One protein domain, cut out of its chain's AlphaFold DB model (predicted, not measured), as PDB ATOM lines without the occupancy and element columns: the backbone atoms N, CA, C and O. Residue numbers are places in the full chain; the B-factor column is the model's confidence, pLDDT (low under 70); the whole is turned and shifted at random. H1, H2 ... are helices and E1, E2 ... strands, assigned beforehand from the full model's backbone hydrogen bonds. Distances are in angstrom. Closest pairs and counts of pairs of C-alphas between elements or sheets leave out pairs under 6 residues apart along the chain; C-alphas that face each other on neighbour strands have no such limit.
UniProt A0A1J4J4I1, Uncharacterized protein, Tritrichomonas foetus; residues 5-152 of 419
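AT A GLANCE: This is residues 5 to 152 of the 419 residues of an uncharacterized protein of Tritrichomonas foetus (UniProt A0A1J4J4I1). A strongly twisted sheet of five strands forms the middle, with H4 packed over one of its faces. H1, H2 and H3 gather near the end of the sheet where E3 and E4 begin, while E6, H5 and H6, with long loops, lie on the side away from H4. The printed part has 148 residues, with six named helices and six named strands in the order E1 E2 H1 H2 E3 H3 E4 E5 H4 E6 H5 H6. The sheet order is E2 E1 E3 E5 E4, antiparallel throughout, and the class is mixed. The whole is compact, with a radius of gyration of the C-alphas of 15.1 A and spans of 45 by 31 by 23 A.

HOW THE PARTS SIT: In the sheet, E1, residues 20 to 27, forms a hairpin with edge strand E2, residues 30 to 33; N 25 and O 32 are 2.8 A apart. On the other side of E1 is E3, residues 51 to 56, with N 24 and O 52 at 2.8 A. E3 pairs with E5, residues 96 to 103, with N 53 and O 99 at 2.8 A. E5 forms a hairpin with edge strand E4, residues 86 to 92, with N 91 and O 98 at 2.7 A. H4, residues 108 to 120, is on the sheet at a height of 8.3 A, over E3 and along the strands at 26 degrees on the local plane; sheet and helix make two layers, a helix on one face of a sheet. H1, residues 36 to 41, H2, residues 43 to 46, and H3, residues 75 to 85, only graze the sheet. H2 and H3 touch, their closest C-alphas, of Pro 43 and Val 82, being 6.7 A apart. E2, H1, H2, E3 and E3, H3, E4 are split strand-helix-strand units, two strands of one sheet that are not neighbours, with helices between them along the chain; E1 lies between E2 and E3 in the sheet, E5 between E3 and E4, and both crossovers are right-handed. Every O i to N i+4 pair is within hydrogen-bond range in H1 and H3, and 8 of 9 in H4; H2 is too short for one.

IN THESE COORDINATES: E1 begins at C-alpha 20, (-31.538, -48.635, 19.907); E1 and E5 each span 22.6 A, E4 19.1 A, H4 19.2 A. H4 ends at C-alpha 120, (-10.352, -47.331, 20.297). E6, residues 130 to 133, pairs with no named strand; H5 is residues 134 to 137. H6, residues 147 to 150, ends at C-alpha 150, (-35.965, -36.186, 24.993).

THE WHOLE: The C-alphas farthest apart, of Cys 12 and Ala 109, are 45.7 A apart. The printed part has no cut. The link from E3 to H3, 18 residues, is long. The mean pLDDT of the printed part is 74.8; residues 5 to 20, 57 to 70, 124 to 131 and 142 to 152 are under 70.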
ATOM      1  N   PHE A   5     -33.147 -49.249  24.213       52.12
ATOM      2  CA  PHE A   5     -34.317 -48.378  24.104       52.12
ATOM      3  C   PHE A   5     -34.420 -47.847  22.690       52.12
ATOM      4  O   PHE A   5     -33.470 -47.257  22.187       52.12
ATOM      5  N   SER A   6     -35.573 -48.067  22.065       39.88
ATOM      6  CA  SER A   6     -35.886 -47.549  20.736       39.88
ATOM      7  C   SER A   6     -36.683 -46.255  20.859       39.88
ATOM      8  O   SER A   6     -37.705 -46.215  21.554       39.88
ATOM      9  N   LEU A   7     -36.247 -45.207  20.158       42.06
ATOM     10  CA  LEU A   7     -37.030 -43.982  20.009       42.06
ATOM     11  C   LEU A   7     -36.830 -43.355  18.627       42.06
ATOM     12  O   LEU A   7     -36.127 -42.358  18.464       42.06
ATOM     13  N   GLU A   8     -37.527 -43.914  17.643       39.41
ATOM     14  CA  GLU A   8     -37.970 -43.175  16.463       39.41
ATOM     15  C   GLU A   8     -39.467 -43.454  16.259       39.41
ATOM     16  O   GLU A   8     -39.879 -44.581  15.991       39.41
ATOM     17  N   HIS A   9     -40.295 -42.420  16.434       35.00
ATOM     18  CA  HIS A   9     -41.685 -42.424  15.988       35.00
ATOM     19  C   HIS A   9     -41.702 -42.165  14.476       35.00
ATOM     20  O   HIS A   9     -41.844 -41.021  14.060       35.00
ATOM     21  N   ASP A  10     -41.582 -43.209  13.658       31.25
ATOM     22  CA  ASP A  10     -42.084 -43.175  12.278       31.25
ATOM     23  C   ASP A  10     -43.224 -44.201  12.167       31.25
ATOM     24  O   ASP A  10     -43.080 -45.321  11.680       31.25
ATOM     25  N   ILE A  11     -44.406 -43.788  12.639       38.09
ATOM     26  CA  ILE A  11     -45.665 -44.299  12.094       38.09
ATOM     27  C   ILE A  11     -45.713 -43.738  10.664       38.09
ATOM     28  O   ILE A  11     -45.774 -42.524  10.494       38.09
ATOM     29  N   CYS A  12     -45.652 -44.617   9.662       32.06
ATOM     30  CA  CYS A  12     -45.572 -44.322   8.220       32.06
ATOM     31  C   CYS A  12     -44.186 -43.975   7.644       32.06
ATOM     32  O   CYS A  12     -44.020 -42.976   6.949       32.06
ATOM     33  N   ALA A  13     -43.221 -44.880   7.769       29.47
ATOM     34  CA  ALA A  13     -42.296 -45.120   6.664       29.47
ATOM     35  C   ALA A  13     -41.884 -46.588   6.674       29.47
ATOM     36  O   ALA A  13     -41.316 -47.085   7.643       29.47
ATOM     37  N   ALA A  14     -42.171 -47.296   5.586       37.12
ATOM     38  CA  ALA A  14     -41.504 -48.555   5.325       37.12
ATOM     39  C   ALA A  14     -39.982 -48.295   5.386       37.12
ATOM     40  O   ALA A  14     -39.467 -47.523   4.586       37.12
ATOM     41  N   HIS A  15     -39.297 -48.960   6.323       38.62
ATOM     42  CA  HIS A  15     -37.834 -49.065   6.445       38.62
ATOM     43  C   HIS A  15     -37.072 -47.870   7.059       38.62
ATOM     44  O   HIS A  15     -36.254 -47.235   6.394       38.62
ATOM     45  N   LYS A  16     -37.191 -47.666   8.378       41.59
ATOM     46  CA  LYS A  16     -36.056 -47.179   9.186       41.59
ATOM     47  C   LYS A  16     -35.850 -48.078  10.408       41.59
ATOM     48  O   LYS A  16     -36.836 -48.393  11.074       41.59
ATOM     49  N   PRO A  17     -34.616 -48.532  10.695       43.28
ATOM     50  CA  PRO A  17     -34.352 -49.336  11.877       43.28
ATOM     51  C   PRO A  17     -34.556 -48.480  13.127       43.28
ATOM     52  O   PRO A  17     -34.072 -47.353  13.217       43.28
ATOM     53  N   THR A  18     -35.273 -49.035  14.093       48.78
ATOM     54  CA  THR A  18     -35.404 -48.506  15.446       48.78
ATOM     55  C   THR A  18     -34.015 -48.327  16.055       48.78
ATOM     56  O   THR A  18     -33.350 -49.298  16.416       48.78
ATOM     57  N   LYS A  19     -33.540 -47.079  16.130       57.69
ATOM     58  CA  LYS A  19     -32.222 -46.771  16.693       57.69
ATOM     59  C   LYS A  19     -32.250 -47.038  18.188       57.69
ATOM     60  O   LYS A  19     -32.968 -46.382  18.943       57.69
ATOM     61  N   ALA A  20     -31.528 -48.076  18.575       63.16
ATOM     62  CA  ALA A  20     -31.538 -48.635  19.907       63.16
ATOM     63  C   ALA A  20     -30.371 -48.064  20.713       63.16
ATOM     64  O   ALA A  20     -29.232 -48.104  20.258       63.16
ATOM     65  N   ILE A  21     -30.637 -47.548  21.908       73.12
ATOM     66  CA  ILE A  21     -29.595 -46.972  22.761       73.12
ATOM     67  C   ILE A  21     -29.178 -47.986  23.809       73.12
ATOM     68  O   ILE A  21     -30.022 -48.551  24.504       73.12
ATOM     69  N   MET A  22     -27.871 -48.191  23.925       79.62
ATOM     70  CA  MET A  22     -27.246 -49.032  24.938       79.62
ATOM     71  C   MET A  22     -26.701 -48.158  26.058       79.62
ATOM     72  O   MET A  22     -26.036 -47.164  25.787       79.62
ATOM     73  N   MET A  23     -26.944 -48.536  27.309       86.12
ATOM     74  CA  MET A  23     -26.430 -47.812  28.467       86.12
ATOM     75  C   MET A  23     -25.368 -48.648  29.181       86.12
ATOM     76  O   MET A  23     -25.626 -49.792  29.559       86.12
ATOM     77  N   LEU A  24     -24.168 -48.093  29.338       88.69
ATOM     78  CA  LEU A  24     -22.990 -48.780  29.867       88.69
ATOM     79  C   LEU A  24     -22.366 -47.944  30.994       88.69
ATOM     80  O   LEU A  24     -22.209 -46.738  30.838       88.69
ATOM     81  N   ALA A  25     -21.982 -48.561  32.107       90.62
ATOM     82  CA  ALA A  25     -21.125 -47.930  33.110       90.62
ATOM     83  C   ALA A  25     -19.664 -48.151  32.735       90.62
ATOM     84  O   ALA A  25     -19.282 -49.257  32.351       90.62
ATOM     85  N   TYR A  26     -18.849 -47.110  32.883       92.25
ATOM     86  CA  TYR A  26     -17.402 -47.216  32.770       92.25
ATOM     87  C   TYR A  26     -16.762 -47.392  34.143       92.25
ATOM     88  O   TYR A  26     -16.907 -46.533  35.013       92.25
ATOM     89  N   GLU A  27     -15.995 -48.463  34.316       89.69
ATOM     90  CA  GLU A  27     -15.219 -48.708  35.528       89.69
ATOM     91  C   GLU A  27     -13.836 -49.267  35.174       89.69
ATOM     92  O   GLU A  27     -13.704 -50.405  34.725       89.69
ATOM     93  N   ARG A  28     -12.788 -48.457  35.388       85.50
ATOM     94  CA  ARG A  28     -11.368 -48.853  35.259       85.50
ATOM     95  C   ARG A  28     -11.045 -49.583  33.942       85.50
ATOM     96  O   ARG A  28     -10.466 -50.667  33.958       85.50
ATOM     97  N   GLY A  29     -11.455 -49.013  32.808       84.44
ATOM     98  CA  GLY A  29     -11.216 -49.590  31.479       84.44
ATOM     99  C   GLY A  29     -12.199 -50.687  31.062       84.44
ATOM    100  O   GLY A  29     -12.042 -51.260  29.987       84.44
ATOM    101  N   ASN A  30     -13.218 -50.978  31.873       86.75
ATOM    102  CA  ASN A  30     -14.266 -51.937  31.540       86.75
ATOM    103  C   ASN A  30     -15.614 -51.246  31.354       86.75
ATOM    104  O   ASN A  30     -15.928 -50.264  32.026       86.75
ATOM    105  N   LEU A  31     -16.424 -51.807  30.455       87.94
ATOM    106  CA  LEU A  31     -17.800 -51.386  30.220       87.94
ATOM    107  C   LEU A  31     -18.768 -52.461  30.699       87.94
ATOM    108  O   LEU A  31     -18.724 -53.600  30.232       87.94
ATOM    109  N   THR A  32     -19.669 -52.083  31.600       86.38
ATOM    110  CA  THR A  32     -20.711 -52.967  32.127       86.38
ATOM    111  C   THR A  32     -22.086 -52.483  31.669       86.38
ATOM    112  O   THR A  32     -22.421 -51.316  31.865       86.38
ATOM    113  N   PRO A  33     -22.912 -53.330  31.030       85.12
ATOM    114  CA  PRO A  33     -24.271 -52.944  30.669       85.12
ATOM    115  C   PRO A  33     -25.113 -52.611  31.896       85.12
ATOM    116  O   PRO A  33     -25.135 -53.379  32.856       85.12
ATOM    117  N   ILE A  34     -25.853 -51.506  31.829       84.19
ATOM    118  CA  ILE A  34     -26.814 -51.102  32.852       84.19
ATOM    119  C   ILE A  34     -28.229 -51.183  32.275       84.19
ATOM    120  O   ILE A  34     -28.492 -50.781  31.141       84.19
ATOM    121  N   SER A  35     -29.162 -51.680  33.085       82.31
ATOM    122  CA  SER A  35     -30.595 -51.577  32.824       82.31
ATOM    123  C   SER A  35     -31.043 -50.120  32.917       82.31
ATOM    124  O   SER A  35     -30.926 -49.476  33.960       82.31
ATOM    125  N   PHE A  36     -31.598 -49.586  31.835       79.00
ATOM    126  CA  PHE A  36     -32.182 -48.247  31.863       79.00
ATOM    127  C   PHE A  36     -33.339 -48.151  32.856       79.00
ATOM    128  O   PHE A  36     -33.481 -47.118  33.493       79.00
ATOM    129  N   LEU A  37     -34.134 -49.212  33.040       81.19
ATOM    130  CA  LEU A  37     -35.221 -49.201  34.021       81.19
ATOM    131  C   LEU A  37     -34.682 -49.003  35.446       81.19
ATOM    132  O   LEU A  37     -35.258 -48.243  36.223       81.19
ATOM    133  N   ASP A  38     -33.552 -49.631  35.770       85.06
ATOM    134  CA  ASP A  38     -32.910 -49.472  37.079       85.06
ATOM    135  C   ASP A  38     -32.317 -48.068  37.237       85.06
ATOM    136  O   ASP A  38     -32.454 -47.444  38.290       85.06
ATOM    137  N   PHE A  39     -31.749 -47.514  36.164       87.50
ATOM    138  CA  PHE A  39     -31.298 -46.124  36.146       87.50
ATOM    139  C   PHE A  39     -32.442 -45.124  36.295       87.50
ATOM    140  O   PHE A  39     -32.290 -44.145  37.015       87.50
ATOM    141  N   VAL A  40     -33.599 -45.361  35.674       84.12
ATOM    142  CA  VAL A  40     -34.776 -44.495  35.828       84.12
ATOM    143  C   VAL A  40     -35.278 -44.510  37.272       84.12
ATOM    144  O   VAL A  40     -35.620 -43.458  37.809       84.12
ATOM    145  N   LYS A  41     -35.270 -45.680  37.922       86.12
ATOM    146  CA  LYS A  41     -35.662 -45.827  39.332       86.12
ATOM    147  C   LYS A  41     -34.664 -45.195  40.303       86.12
ATOM    148  O   LYS A  41     -35.064 -44.742  41.373       86.12
ATOM    149  N   GLY A  42     -33.379 -45.167  39.956       88.00
ATOM    150  CA  GLY A  42     -32.318 -44.703  40.848       88.00
ATOM    151  C   GLY A  42     -31.144 -44.056  40.118       88.00
ATOM    152  O   GLY A  42     -30.034 -44.581  40.194       88.00
ATOM    153  N   PRO A  43     -31.322 -42.892  39.466       86.69
ATOM    154  CA  PRO A  43     -30.264 -42.289  38.657       86.69
ATOM    155  C   PRO A  43     -29.074 -41.846  39.511       86.69
ATOM    156  O   PRO A  43     -27.942 -41.873  39.048       86.69
ATOM    157  N   VAL A  44     -29.291 -41.476  40.776       86.62
ATOM    158  CA  VAL A  44     -28.224 -41.046  41.701       86.62
ATOM    159  C   VAL A  44     -27.284 -42.200  42.070       86.62
ATOM    160  O   VAL A  44     -26.095 -41.970  42.289       86.62
ATOM    161  N   SER A  45     -27.778 -43.441  42.064       88.19
ATOM    162  CA  SER A  45     -27.002 -44.640  42.411       88.19
ATOM    163  C   SER A  45     -25.832 -44.903  41.462       88.19
ATOM    164  O   SER A  45     -24.901 -45.616  41.819       88.19
ATOM    165  N   TYR A  46     -25.853 -44.306  40.269       88.19
ATOM    166  CA  TYR A  46     -24.818 -44.472  39.250       88.19
ATOM    167  C   TYR A  46     -23.830 -43.296  39.189       88.19
ATOM    168  O   TYR A  46     -22.977 -43.252  38.310       88.19
ATOM    169  N   SER A  47     -23.910 -42.347  40.130       85.94
ATOM    170  CA  SER A  47     -23.136 -41.095  40.069       85.94
ATOM    171  C   SER A  47     -21.647 -41.273  40.366       85.94
ATOM    172  O   SER A  47     -20.852 -40.365  40.134       85.94
ATOM    173  N   SER A  48     -21.246 -42.444  40.859       86.25
ATOM    174  CA  SER A  48     -19.847 -42.761  41.143       86.25
ATOM    175  C   SER A  48     -19.013 -43.012  39.886       86.25
ATOM    176  O   SER A  48     -17.799 -42.840  39.940       86.25
ATOM    177  N   ASN A  49     -19.645 -43.388  38.768       89.19
ATOM    178  CA  ASN A  49     -18.965 -43.784  37.538       89.19
ATOM    179  C   ASN A  49     -19.532 -43.033  36.322       89.19
ATOM    180  O   ASN A  49     -20.721 -42.718  36.291       89.19
ATOM    181  N   PRO A  50     -18.715 -42.754  35.290       92.88
ATOM    182  CA  PRO A  50     -19.221 -42.252  34.018       92.88
ATOM    183  C   PRO A  50     -20.179 -43.260  33.376       92.88
ATOM    184  O   PRO A  50     -19.895 -44.458  33.329       92.88
ATOM    185  N   ILE A  51     -21.292 -42.766  32.839       92.75
ATOM    186  CA  ILE A  51     -22.268 -43.576  32.105       92.75
ATOM    187  C   ILE A  51     -22.198 -43.199  30.626       92.75
ATOM    188  O   ILE A  51     -22.191 -42.021  30.268       92.75
ATOM    189  N   LEU A  52     -22.162 -44.206  29.763       90.88
ATOM    190  CA  LEU A  52     -22.126 -44.091  28.313       90.88
ATOM    191  C   LEU A  52     -23.466 -44.536  27.736       90.88
ATOM    192  O   LEU A  52     -23.868 -45.684  27.903       90.88
ATOM    193  N   LEU A  53     -24.143 -43.636  27.032       87.75
ATOM    194  CA  LEU A  53     -25.294 -43.950  26.192       87.75
ATOM    195  C   LEU A  53     -24.818 -44.041  24.746       87.75
ATOM    196  O   LEU A  53     -24.436 -43.029  24.165       87.75
ATOM    197  N   VAL A  54     -24.822 -45.237  24.173       83.69
ATOM    198  CA  VAL A  54     -24.299 -45.516  22.832       83.69
ATOM    199  C   VAL A  54     -25.454 -45.788  21.879       83.69
ATOM    200  O   VAL A  54     -26.252 -46.692  22.112       83.69
ATOM    201  N   GLU A  55     -25.520 -45.025  20.793       78.81
ATOM    202  CA  GLU A  55     -26.414 -45.245  19.654       78.81
ATOM    203  C   GLU A  55     -25.564 -45.704  18.456       78.81
ATOM    204  O   GLU A  55     -24.856 -44.882  17.866       78.81
ATOM    205  N   PRO A  56     -25.580 -46.996  18.091       70.88
ATOM    206  CA  PRO A  56     -24.880 -47.479  16.905       70.88
ATOM    207  C   PRO A  56     -25.541 -46.946  15.623       70.88
ATOM    208  O   PRO A  56     -26.765 -46.821  15.558       70.88
ATOM    209  N   PHE A  57     -24.743 -46.628  14.594       61.84
ATOM    210  CA  PHE A  57     -25.279 -46.196  13.292       61.84
ATOM    211  C   PHE A  57     -25.775 -47.349  12.426       61.84
ATOM    212  O   PHE A  57     -26.741 -47.175  11.686       61.84
ATOM    213  N   ASP A  58     -25.142 -48.512  12.564       58.31
ATOM    214  CA  ASP A  58     -25.430 -49.717  11.797       58.31
ATOM    215  C   ASP A  58     -25.738 -50.878  12.753       58.31
ATOM    216  O   ASP A  58     -25.119 -51.011  13.811       58.31
ATOM    217  N   GLY A  59     -26.695 -51.733  12.389       61.69
ATOM    218  CA  GLY A  59     -27.086 -52.902  13.180       61.69
ATOM    219  C   GLY A  59     -28.513 -53.358  12.885       61.69
ATOM    220  O   GLY A  59     -29.349 -52.574  12.437       61.69
ATOM    221  N   ALA A  60     -28.799 -54.642  13.120       58.75
ATOM    222  CA  ALA A  60     -30.170 -55.138  13.048       58.75
ATOM    223  C   ALA A  60     -31.016 -54.486  14.164       58.75
ATOM    224  O   ALA A  60     -30.529 -54.371  15.293       58.75
ATOM    225  N   PRO A  61     -32.262 -54.061  13.881       63.22
ATOM    226  CA  PRO A  61     -33.130 -53.502  14.906       63.22
ATOM    227  C   PRO A  61     -33.414 -54.553  15.995       63.22
ATOM    228  O   PRO A  61     -33.631 -55.725  15.670       63.22
ATOM    229  N   PRO A  62     -33.428 -54.163  17.281       66.81
ATOM    230  CA  PRO A  62     -33.746 -55.080  18.370       66.81
ATOM    231  C   PRO A  62     -35.208 -55.529  18.295       66.81
ATOM    232  O   PRO A  62     -36.084 -54.791  17.836       66.81
ATOM    233  N   THR A  63     -35.492 -56.724  18.812       67.38
ATOM    234  CA  THR A  63     -36.872 -57.200  18.936       67.38
ATOM    235  C   THR A  63     -37.550 -56.464  20.091       67.38
ATOM    236  O   THR A  63     -37.012 -56.408  21.198       67.38
ATOM    237  N   LEU A  64     -38.724 -55.881  19.846       67.75
ATOM    238  CA  LEU A  64     -39.496 -55.221  20.898       67.75
ATOM    239  C   LEU A  64     -40.087 -56.267  21.849       67.75
ATOM    240  O   LEU A  64     -40.691 -57.243  21.405       67.75
ATOM    241  N   THR A  65     -39.927 -56.063  23.155       67.62
ATOM    242  CA  THR A  65     -40.552 -56.920  24.169       67.62
ATOM    243  C   THR A  65     -42.034 -56.589  24.311       67.62
ATOM    244  O   THR A  65     -42.404 -55.419  24.386       67.62
ATOM    245  N   CYS A  66     -42.888 -57.612  24.417       57.81
ATOM    246  CA  CYS A  66     -44.308 -57.429  24.747       57.81
ATOM    247  C   CYS A  66     -44.539 -57.066  26.225       57.81
ATOM    248  O   CYS A  66     -45.618 -56.582  26.569       57.81
ATOM    249  N   ASP A  67     -43.536 -57.272  27.082       61.09
ATOM    250  CA  ASP A  67     -43.600 -56.947  28.503       61.09
ATOM    251  C   ASP A  67     -43.541 -55.430  28.702       61.09
ATOM    252  O   ASP A  67     -42.501 -54.787  28.540       61.09
ATOM    253  N   GLN A  68     -44.692 -54.849  29.034       63.97
ATOM    254  CA  GLN A  68     -44.800 -53.442  29.403       63.97
ATOM    255  C   GLN A  68     -44.356 -53.280  30.866       63.97
ATOM    256  O   GLN A  68     -44.806 -54.048  31.723       63.97
ATOM    257  N   PRO A  69     -43.505 -52.293  31.196       68.25
ATOM    258  CA  PRO A  69     -43.178 -52.004  32.587       68.25
ATOM    259  C   PRO A  69     -44.456 -51.666  33.375       68.25
ATOM    260  O   PRO A  69     -45.333 -50.956  32.886       68.25
ATOM    261  N   ALA A  70     -44.560 -52.181  34.606       67.44
ATOM    262  CA  ALA A  70     -45.750 -52.029  35.453       67.44
ATOM    263  C   ALA A  70     -46.043 -50.570  35.857       67.44
ATOM    264  O   ALA A  70     -47.162 -50.245  36.246       67.44
ATOM    265  N   GLU A  71     -45.040 -49.696  35.766       80.38
ATOM    266  CA  GLU A  71     -45.106 -48.296  36.167       80.38
ATOM    267  C   GLU A  71     -44.539 -47.407  35.055       80.38
ATOM    268  O   GLU A  71     -43.503 -47.718  34.461       80.38
ATOM    269  N   LYS A  72     -45.225 -46.291  34.779       83.50
ATOM    270  CA  LYS A  72     -44.726 -45.240  33.886       83.50
ATOM    271  C   LYS A  72     -44.081 -44.133  34.698       83.50
ATOM    272  O   LYS A  72     -44.625 -43.700  35.710       83.50
ATOM    273  N   HIS A  73     -42.975 -43.607  34.196       84.12
ATOM    274  CA  HIS A  73     -42.234 -42.530  34.836       84.12
ATOM    275  C   HIS A  73     -42.432 -41.197  34.106       84.12
ATOM    276  O   HIS A  73     -42.791 -41.146  32.929       84.12
ATOM    277  N   SER A  74     -42.193 -40.102  34.827       84.19
ATOM    278  CA  SER A  74     -42.119 -38.753  34.262       84.19
ATOM    279  C   SER A  74     -40.762 -38.571  33.598       84.19
ATOM    280  O   SER A  74     -39.729 -38.554  34.278       84.19
ATOM    281  N   HIS A  75     -40.743 -38.433  32.277       83.81
ATOM    282  CA  HIS A  75     -39.519 -38.141  31.546       83.81
ATOM    283  C   HIS A  75     -38.931 -36.793  31.987       83.81
ATOM    284  O   HIS A  75     -37.725 -36.684  32.221       83.81
ATOM    285  N   THR A  76     -39.790 -35.790  32.174       81.25
ATOM    286  CA  THR A  76     -39.397 -34.452  32.627       81.25
ATOM    287  C   THR A  76     -38.697 -34.484  33.989       81.25
ATOM    288  O   THR A  76     -37.686 -33.801  34.182       81.25
ATOM    289  N   ASP A  77     -39.202 -35.275  34.941       83.19
ATOM    290  CA  ASP A  77     -38.594 -35.371  36.273       83.19
ATOM    291  C   ASP A  77     -37.280 -36.149  36.238       83.19
ATOM    292  O   ASP A  77     -36.302 -35.693  36.833       83.19
ATOM    293  N   LEU A  78     -37.221 -37.250  35.477       86.19
ATOM    294  CA  LEU A  78     -35.978 -37.984  35.238       86.19
ATOM    295  C   LEU A  78     -34.893 -37.046  34.706       86.19
ATOM    296  O   LEU A  78     -33.802 -36.985  35.266       86.19
ATOM    297  N   LEU A  79     -35.195 -36.283  33.656       84.94
ATOM    298  CA  LEU A  79     -34.247 -35.350  33.049       84.94
ATOM    299  C   LEU A  79     -33.815 -34.256  34.015       84.94
ATOM    300  O   LEU A  79     -32.632 -33.917  34.053       84.94
ATOM    301  N   ARG A  80     -34.727 -33.745  34.850       82.94
ATOM    302  CA  ARG A  80     -34.362 -32.803  35.912       82.94
ATOM    303  C   ARG A  80     -33.349 -33.424  36.872       82.94
ATOM    304  O   ARG A  80     -32.329 -32.797  37.148       82.94
ATOM    305  N   THR A  81     -33.591 -34.646  37.343       84.62
ATOM    306  CA  THR A  81     -32.675 -35.351  38.249       84.62
ATOM    307  C   THR A  81     -31.344 -35.675  37.575       84.62
ATOM    308  O   THR A  81     -30.290 -35.484  38.184       84.62
ATOM    309  N   VAL A  82     -31.357 -36.113  36.315       87.56
ATOM    310  CA  VAL A  82     -30.135 -36.388  35.553       87.56
ATOM    311  C   VAL A  82     -29.320 -35.108  35.393       87.56
ATOM    312  O   VAL A  82     -28.151 -35.111  35.745       87.56
ATOM    313  N   HIS A  83     -29.914 -33.991  34.973       84.44
ATOM    314  CA  HIS A  83     -29.189 -32.725  34.810       84.44
ATOM    315  C   HIS A  83     -28.707 -32.094  36.121       84.44
ATOM    316  O   HIS A  83     -27.740 -31.335  36.109       84.44
ATOM    317  N   GLN A  84     -29.358 -32.386  37.248       85.00
ATOM    318  CA  GLN A  84     -28.882 -31.955  38.565       85.00
ATOM    319  C   GLN A  84     -27.600 -32.681  38.984       85.00
ATOM    320  O   GLN A  84     -26.744 -32.082  39.633       85.00
ATOM    321  N   ASN A  85     -27.471 -33.960  38.625       85.50
ATOM    322  CA  ASN A  85     -26.392 -34.817  39.113       85.50
ATOM    323  C   ASN A  85     -25.289 -35.044  38.077       85.50
ATOM    324  O   ASN A  85     -24.140 -35.241  38.461       85.50
ATOM    325  N   TYR A  86     -25.622 -34.976  36.789       89.56
ATOM    326  CA  TYR A  86     -24.753 -35.305  35.670       89.56
ATOM    327  C   TYR A  86     -24.659 -34.163  34.665       89.56
ATOM    328  O   TYR A  86     -25.650 -33.562  34.243       89.56
ATOM    329  N   ARG A  87     -23.444 -33.954  34.171       86.44
ATOM    330  CA  ARG A  87     -23.182 -33.252  32.926       86.44
ATOM    331  C   ARG A  87     -23.296 -34.239  31.769       86.44
ATOM    332  O   ARG A  87     -22.567 -35.226  31.718       86.44
ATOM    333  N   ILE A  88     -24.182 -33.940  30.826       86.50
ATOM    334  CA  ILE A  88     -24.356 -34.716  29.596       86.50
ATOM    335  C   ILE A  88     -23.491 -34.090  28.506       86.50
ATOM    336  O   ILE A  88     -23.641 -32.904  28.211       86.50
ATOM    337  N   THR A  89     -22.595 -34.872  27.909       83.69
ATOM    338  CA  THR A  89     -21.741 -34.418  26.805       83.69
ATOM    339  C   THR A  89     -21.907 -35.348  25.604       83.69
ATOM    340  O   THR A  89     -21.597 -36.534  25.727       83.69
ATOM    341  N   PRO A  90     -22.415 -34.856  24.462       81.94
ATOM    342  CA  PRO A  90     -22.526 -35.649  23.246       81.94
ATOM    343  C   PRO A  90     -21.175 -35.752  22.524       81.94
ATOM    344  O   PRO A  90     -20.416 -34.788  22.461       81.94
ATOM    345  N   TYR A  91     -20.917 -36.908  21.925       81.12
ATOM    346  CA  TYR A  91     -19.788 -37.206  21.052       81.12
ATOM    347  C   TYR A  91     -20.291 -37.959  19.826       81.12
ATOM    348  O   TYR A  91     -21.196 -38.793  19.905       81.12
ATOM    349  N   GLN A  92     -19.670 -37.685  18.688       79.44
ATOM    350  CA  GLN A  92     -19.965 -38.355  17.435       79.44
ATOM    351  C   GLN A  92     -18.704 -39.040  16.931       79.44
ATOM    352  O   GLN A  92     -17.660 -38.410  16.764       79.44
ATOM    353  N   PHE A  93     -18.817 -40.340  16.699       79.75
ATOM    354  CA  PHE A  93     -17.772 -41.158  16.106       79.75
ATOM    355  C   PHE A  93     -18.208 -41.590  14.710       79.75
ATOM    356  O   PHE A  93     -19.319 -41.296  14.285       79.75
ATOM    357  N   LYS A  94     -17.333 -42.273  13.967       76.25
ATOM    358  CA  LYS A  94     -17.652 -42.711  12.597       76.25
ATOM    359  C   LYS A  94     -18.770 -43.756  12.546       76.25
ATOM    360  O   LYS A  94     -19.491 -43.800  11.562       76.25
ATOM    361  N   THR A  95     -18.889 -44.589  13.578       71.94
ATOM    362  CA  THR A  95     -19.749 -45.787  13.591       71.94
ATOM    363  C   THR A  95     -20.857 -45.743  14.648       71.94
ATOM    364  O   THR A  95     -21.725 -46.614  14.665       71.94
ATOM    365  N   PHE A  96     -20.860 -44.737  15.527       79.38
ATOM    366  CA  PHE A  96     -21.867 -44.564  16.574       79.38
ATOM    367  C   PHE A  96     -21.897 -43.121  17.096       79.38
ATOM    368  O   PHE A  96     -20.941 -42.351  16.951       79.38
ATOM    369  N   ARG A  97     -22.992 -42.769  17.769       80.31
ATOM    370  CA  ARG A  97     -23.093 -41.607  18.656       80.31
ATOM    371  C   ARG A  97     -22.986 -42.053  20.101       80.31
ATOM    372  O   ARG A  97     -23.407 -43.148  20.467       80.31
ATOM    373  N   LEU A  98     -22.422 -41.183  20.921       86.00
ATOM    374  CA  LEU A  98     -22.211 -41.417  22.337       86.00
ATOM    375  C   LEU A  98     -22.691 -40.195  23.120       86.00
ATOM    376  O   LEU A  98     -22.255 -39.084  22.844       86.00
ATOM    377  N   TRP A  99     -23.514 -40.383  24.146       88.62
ATOM    378  CA  TRP A  99     -23.711 -39.378  25.190       88.62
ATOM    379  C   TRP A  99     -23.046 -39.854  26.468       88.62
ATOM    380  O   TRP A  99     -23.373 -40.913  26.996       88.62
ATOM    381  N   MET A 100     -22.115 -39.053  26.969       90.50
ATOM    382  CA  MET A 100     -21.419 -39.326  28.215       90.50
ATOM    383  C   MET A 100     -22.076 -38.536  29.346       90.50
ATOM    384  O   MET A 100     -22.124 -37.305  29.305       90.50
ATOM    385  N   LEU A 101     -22.597 -39.250  30.338       92.19
ATOM    386  CA  LEU A 101     -23.199 -38.716  31.552       92.19
ATOM    387  C   LEU A 101     -22.153 -38.808  32.659       92.19
ATOM    388  O   LEU A 101     -21.765 -39.897  33.076       92.19
ATOM    389  N   VAL A 102     -21.684 -37.655  33.124       91.69
ATOM    390  CA  VAL A 102     -20.598 -37.566  34.103       91.69
ATOM    391  C   VAL A 102     -21.079 -36.795  35.316       91.69
ATOM    392  O   VAL A 102     -21.510 -35.653  35.175       91.69
ATOM    393  N   ALA A 103     -21.001 -37.391  36.503       89.00
ATOM    394  CA  ALA A 103     -21.341 -36.679  37.723       89.00
ATOM    395  C   ALA A 103     -20.369 -35.524  37.998       89.00
ATOM    396  O   ALA A 103     -19.190 -35.591  37.653       89.00
ATOM    397  N   ASN A 104     -20.842 -34.475  38.674       77.69
ATOM    398  CA  ASN A 104     -20.019 -33.294  38.981       77.69
ATOM    399  C   ASN A 104     -18.790 -33.602  39.863       77.69
ATOM    400  O   ASN A 104     -17.874 -32.789  39.953       77.69
ATOM    401  N   THR A 105     -18.774 -34.763  40.516       80.31
ATOM    402  CA  THR A 105     -17.692 -35.255  41.378       80.31
ATOM    403  C   THR A 105     -16.566 -35.955  40.614       80.31
ATOM    404  O   THR A 105     -15.516 -36.224  41.197       80.31
ATOM    405  N   ILE A 106     -16.755 -36.262  39.328       86.00
ATOM    406  CA  ILE A 106     -15.790 -37.020  38.528       86.00
ATOM    407  C   ILE A 106     -14.678 -36.103  37.998       86.00
ATOM    408  O   ILE A 106     -14.923 -34.995  37.517       86.00
ATOM    409  N   SER A 107     -13.431 -36.578  38.073       87.31
ATOM    410  CA  SER A 107     -12.247 -35.813  37.674       87.31
ATOM    411  C   SER A 107     -12.131 -35.647  36.152       87.31
ATOM    412  O   SER A 107     -12.507 -36.524  35.376       87.31
ATOM    413  N   GLN A 108     -11.530 -34.537  35.713       84.62
ATOM    414  CA  GLN A 108     -11.268 -34.286  34.287       84.62
ATOM    415  C   GLN A 108     -10.333 -35.327  33.652       84.62
ATOM    416  O   GLN A 108     -10.462 -35.612  32.466       84.62
ATOM    417  N   ALA A 109      -9.422 -35.917  34.431       87.56
ATOM    418  CA  ALA A 109      -8.537 -36.975  33.948       87.56
ATOM    419  C   ALA A 109      -9.330 -38.228  33.541       87.56
ATOM    420  O   ALA A 109      -9.141 -38.730  32.438       87.56
ATOM    421  N   LEU A 110     -10.281 -38.661  34.379       87.75
ATOM    422  CA  LEU A 110     -11.136 -39.811  34.073       87.75
ATOM    423  C   LEU A 110     -12.034 -39.539  32.859       87.75
ATOM    424  O   LEU A 110     -12.263 -40.420  32.042       87.75
ATOM    425  N   ILE A 111     -12.508 -38.301  32.694       87.94
ATOM    426  CA  ILE A 111     -13.277 -37.895  31.507       87.94
ATOM    427  C   ILE A 111     -12.450 -38.089  30.228       87.94
ATOM    428  O   ILE A 111     -12.957 -38.658  29.263       87.94
ATOM    429  N   GLN A 112     -11.193 -37.634  30.207       88.44
ATOM    430  CA  GLN A 112     -10.319 -37.796  29.036       88.44
ATOM    431  C   GLN A 112      -9.983 -39.263  28.769       88.44
ATOM    432  O   GLN A 112     -10.072 -39.702  27.625       88.44
ATOM    433  N   GLU A 113      -9.698 -40.033  29.821       91.06
ATOM    434  CA  GLU A 113      -9.464 -41.477  29.731       91.06
ATOM    435  C   GLU A 113     -10.636 -42.192  29.045       91.06
ATOM    436  O   GLU A 113     -10.440 -42.938  28.089       91.06
ATOM    437  N   VAL A 114     -11.873 -41.909  29.466       91.00
ATOM    438  CA  VAL A 114     -13.083 -42.510  28.883       91.00
ATOM    439  C   VAL A 114     -13.262 -42.131  27.413       91.00
ATOM    440  O   VAL A 114     -13.683 -42.963  26.606       91.00
ATOM    441  N   ILE A 115     -12.945 -40.889  27.040       87.44
ATOM    442  CA  ILE A 115     -13.024 -40.426  25.647       87.44
ATOM    443  C   ILE A 115     -11.990 -41.154  24.783       87.44
ATOM    444  O   ILE A 115     -12.322 -41.619  23.691       87.44
ATOM    445  N   GLU A 116     -10.748 -41.264  25.251       88.12
ATOM    446  CA  GLU A 116      -9.674 -41.976  24.549       88.12
ATOM    447  C   GLU A 116      -9.972 -43.469  24.422       88.12
ATOM    448  O   GLU A 116      -9.856 -44.038  23.333       88.12
ATOM    449  N   PHE A 117     -10.454 -44.081  25.501       89.94
ATOM    450  CA  PHE A 117     -10.946 -45.450  25.500       89.94
ATOM    451  C   PHE A 117     -12.049 -45.630  24.449       89.94
ATOM    452  O   PHE A 117     -11.938 -46.486  23.575       89.94
ATOM    453  N   SER A 118     -13.058 -44.755  24.438       88.56
ATOM    454  CA  SER A 118     -14.185 -44.830  23.495       88.56
ATOM    455  C   SER A 118     -13.770 -44.674  22.025       88.56
ATOM    456  O   SER A 118     -14.471 -45.164  21.146       88.56
ATOM    457  N   ARG A 119     -12.632 -44.030  21.722       86.19
ATOM    458  CA  ARG A 119     -12.108 -43.922  20.342       86.19
ATOM    459  C   ARG A 119     -11.564 -45.237  19.796       86.19
ATOM    460  O   ARG A 119     -11.594 -45.439  18.586       86.19
ATOM    461  N   SER A 120     -11.010 -46.072  20.668       84.50
ATOM    462  CA  SER A 120     -10.352 -47.331  20.297       84.50
ATOM    463  C   SER A 120     -11.207 -48.560  20.604       84.50
ATOM    464  O   SER A 120     -10.965 -49.634  20.053       84.50
ATOM    465  N   TYR A 121     -12.219 -48.407  21.457       83.44
ATOM    466  CA  TYR A 121     -13.074 -49.497  21.881       83.44
ATOM    467  C   TYR A 121     -14.024 -49.958  20.773       83.44
ATOM    468  O   TYR A 121     -14.722 -49.167  20.134       83.44
ATOM    469  N   ASN A 122     -14.096 -51.275  20.582       80.31
ATOM    470  CA  ASN A 122     -15.010 -51.877  19.627       80.31
ATOM    471  C   ASN A 122     -16.389 -52.119  20.262       80.31
ATOM    472  O   ASN A 122     -16.648 -53.164  20.865       80.31
ATOM    473  N   PHE A 123     -17.295 -51.156  20.090       77.06
ATOM    474  CA  PHE A 123     -18.677 -51.265  20.561       77.06
ATOM    475  C   PHE A 123     -19.505 -52.315  19.811       77.06
ATOM    476  O   PHE A 123     -20.558 -52.693  20.316       77.06
ATOM    477  N   SER A 124     -19.027 -52.852  18.680       67.75
ATOM    478  CA  SER A 124     -19.715 -53.925  17.953       67.75
ATOM    479  C   SER A 124     -19.839 -55.211  18.765       67.75
ATOM    480  O   SER A 124     -20.632 -56.062  18.406       67.75
ATOM    481  N   ASN A 125     -19.102 -55.380  19.867       66.69
ATOM    482  CA  ASN A 125     -19.292 -56.525  20.762       66.69
ATOM    483  C   ASN A 125     -20.588 -56.427  21.586       66.69
ATOM    484  O   ASN A 125     -21.101 -57.442  22.063       66.69
ATOM    485  N   PHE A 126     -21.134 -55.221  21.751       65.12
ATOM    486  CA  PHE A 126     -22.401 -55.010  22.431       65.12
ATOM    487  C   PHE A 126     -23.542 -55.066  21.422       65.12
ATOM    488  O   PHE A 126     -23.668 -54.225  20.540       65.12
ATOM    489  N   HIS A 127     -24.401 -56.065  21.595       60.56
ATOM    490  CA  HIS A 127     -25.632 -56.212  20.836       60.56
ATOM    491  C   HIS A 127     -26.807 -56.172  21.801       60.56
ATOM    492  O   HIS A 127     -26.739 -56.724  22.906       60.56
ATOM    493  N   CYS A 128     -27.895 -55.544  21.372       60.41
ATOM    494  CA  CYS A 128     -29.155 -55.621  22.084       60.41
ATOM    495  C   CYS A 128     -30.162 -56.417  21.273       60.41
ATOM    496  O   CYS A 128     -30.546 -56.035  20.175       60.41
ATOM    497  N   ASN A 129     -30.599 -57.529  21.854       59.69
ATOM    498  CA  ASN A 129     -31.593 -58.401  21.238       59.69
ATOM    499  C   ASN A 129     -33.017 -57.946  21.582       59.69
ATOM    500  O   ASN A 129     -33.950 -58.242  20.841       59.69
ATOM    501  N   LEU A 130     -33.166 -57.225  22.700       62.94
ATOM    502  CA  LEU A 130     -34.435 -56.806  23.280       62.94
ATOM    503  C   LEU A 130     -34.477 -55.287  23.460       62.94
ATOM    504  O   LEU A 130     -33.512 -54.684  23.954       62.94
ATOM    505  N   ALA A 131     -35.606 -54.690  23.088       68.62
ATOM    506  CA  ALA A 131     -35.881 -53.277  23.291       68.62
ATOM    507  C   ALA A 131     -37.247 -53.019  23.922       68.62
ATOM    508  O   ALA A 131     -38.221 -53.708  23.630       68.62
ATOM    509  N   ILE A 132     -37.308 -51.964  24.734       70.62
ATOM    510  CA  ILE A 132     -38.550 -51.423  25.288       70.62
ATOM    511  C   ILE A 132     -38.881 -50.128  24.544       70.62
ATOM    512  O   ILE A 132     -38.014 -49.277  24.317       70.62
ATOM    513  N   GLU A 133     -40.144 -49.972  24.151       71.44
ATOM    514  CA  GLU A 133     -40.623 -48.744  23.524       71.44
ATOM    515  C   GLU A 133     -40.707 -47.624  24.567       71.44
ATOM    516  O   GLU A 133     -41.320 -47.785  25.621       71.44
ATOM    517  N   ALA A 134     -40.141 -46.453  24.292       72.12
ATOM    518  CA  ALA A 134     -40.126 -45.378  25.281       72.12
ATOM    519  C   ALA A 134     -41.517 -44.832  25.654       72.12
ATOM    520  O   ALA A 134     -41.696 -44.326  26.760       72.12
ATOM    521  N   SER A 135     -42.509 -44.959  24.767       72.25
ATOM    522  CA  SER A 135     -43.913 -44.607  25.039       72.25
ATOM    523  C   SER A 135     -44.562 -45.528  26.091       72.25
ATOM    524  O   SER A 135     -45.526 -45.148  26.771       72.25
ATOM    525  N   SER A 136     -44.025 -46.743  26.257       75.44
ATOM    526  CA  SER A 136     -44.428 -47.670  27.318       75.44
ATOM    527  C   SER A 136     -43.848 -47.262  28.673       75.44
ATOM    528  O   SER A 136     -44.513 -47.443  29.685       75.44
ATOM    529  N   LEU A 137     -42.668 -46.632  28.689       77.56
ATOM    530  CA  LEU A 137     -41.955 -46.249  29.908       77.56
ATOM    531  C   LEU A 137     -42.321 -44.851  30.420       77.56
ATOM    532  O   LEU A 137     -42.350 -44.628  31.627       77.56
ATOM    533  N   PHE A 138     -42.606 -43.908  29.520       81.94
ATOM    534  CA  PHE A 138     -42.877 -42.512  29.865       81.94
ATOM    535  C   PHE A 138     -44.274 -42.077  29.419       81.94
ATOM    536  O   PHE A 138     -44.748 -42.465  28.352       81.94
ATOM    537  N   TYR A 139     -44.952 -41.256  30.225       82.50
ATOM    538  CA  TYR A 139     -46.294 -40.759  29.889       82.50
ATOM    539  C   TYR A 139     -46.287 -39.419  29.128       82.50
ATOM    540  O   TYR A 139     -47.261 -39.093  28.448       82.50
ATOM    541  N   ASP A 140     -45.196 -38.660  29.210       77.75
ATOM    542  CA  ASP A 140     -45.024 -37.287  28.712       77.75
ATOM    543  C   ASP A 140     -44.157 -37.186  27.438       77.75
ATOM    544  O   ASP A 140     -43.795 -36.093  27.009       77.75
ATOM    545  N   THR A 141     -43.869 -38.306  26.769       71.06
ATOM    546  CA  THR A 141     -43.011 -38.365  25.563       71.06
ATOM    547  C   THR A 141     -43.772 -38.363  24.236       71.06
ATOM    548  O   THR A 141     -43.149 -38.380  23.177       71.06
ATOM    549  N   LYS A 142     -45.111 -38.272  24.255       65.81
ATOM    550  CA  LYS A 142     -45.981 -38.376  23.058       65.81
ATOM    551  C   LYS A 142     -45.689 -37.363  21.942       65.81
ATOM    552  O   LYS A 142     -46.091 -37.581  20.806       65.81
ATOM    553  N   HIS A 143     -45.036 -36.248  22.261       59.38
ATOM    554  CA  HIS A 143     -44.718 -35.179  21.306       59.38
ATOM    555  C   HIS A 143     -43.228 -35.103  20.958       59.38
ATOM    556  O   HIS A 143     -42.803 -34.192  20.245       59.38
ATOM    557  N   ALA A 144     -42.422 -36.034  21.465       59.94
ATOM    558  CA  ALA A 144     -41.003 -36.067  21.177       59.94
ATOM    559  C   ALA A 144     -40.737 -36.646  19.788       59.94
ATOM    560  O   ALA A 144     -41.208 -37.722  19.432       59.94
ATOM    561  N   THR A 145     -39.919 -35.937  19.016       58.03
ATOM    562  CA  THR A 145     -39.530 -36.350  17.665       58.03
ATOM    563  C   THR A 145     -38.358 -37.334  17.651       58.03
ATOM    564  O   THR A 145     -38.149 -38.005  16.649       58.03
ATOM    565  N   SER A 146     -37.566 -37.414  18.731       58.44
ATOM    566  CA  SER A 146     -36.410 -38.321  18.856       58.44
ATOM    567  C   SER A 146     -35.951 -38.480  20.312       58.44
ATOM    568  O   SER A 146     -36.194 -37.595  21.137       58.44
ATOM    569  N   PHE A 147     -35.202 -39.550  20.625       60.03
ATOM    570  CA  PHE A 147     -34.552 -39.701  21.942       60.03
ATOM    571  C   PHE A 147     -33.591 -38.547  22.250       60.03
ATOM    572  O   PHE A 147     -33.514 -38.075  23.376       60.03
ATOM    573  N   SER A 148     -32.883 -38.039  21.236       56.41
ATOM    574  CA  SER A 148     -32.006 -36.870  21.383       56.41
ATOM    575  C   SER A 148     -32.768 -35.609  21.807       56.41
ATOM    576  O   SER A 148     -32.226 -34.781  22.534       56.41
ATOM    577  N   ALA A 149     -34.016 -35.446  21.350       62.53
ATOM    578  CA  ALA A 149     -34.882 -34.346  21.773       62.53
ATOM    579  C   ALA A 149     -35.361 -34.522  23.223       62.53
ATOM    580  O   ALA A 149     -35.436 -33.542  23.955       62.53
ATOM    581  N   ILE A 150     -35.620 -35.767  23.625       64.75
ATOM    582  CA  ILE A 150     -35.965 -36.186  24.993       64.75
ATOM    583  C   ILE A 150     -34.796 -35.932  25.951       64.75
ATOM    584  O   ILE A 150     -34.950 -35.295  26.984       64.75
ATOM    585  N   MET A 151     -33.576 -36.319  25.590       66.19
ATOM    586  CA  MET A 151     -32.402 -36.125  26.450       66.19
ATOM    587  C   MET A 151     -31.893 -34.675  26.505       66.19
ATOM    588  O   MET A 151     -30.874 -34.407  27.145       66.19
ATOM    589  N   ARG A 152     -32.555 -33.733  25.825       62.91
ATOM    590  CA  ARG A 152     -32.158 -32.326  25.843       62.91
ATOM    591  C   ARG A 152     -32.750 -31.645  27.083       62.91
ATOM    592  O   ARG A 152     -33.948 -31.776  27.330       62.91
TER     593      ARG A 152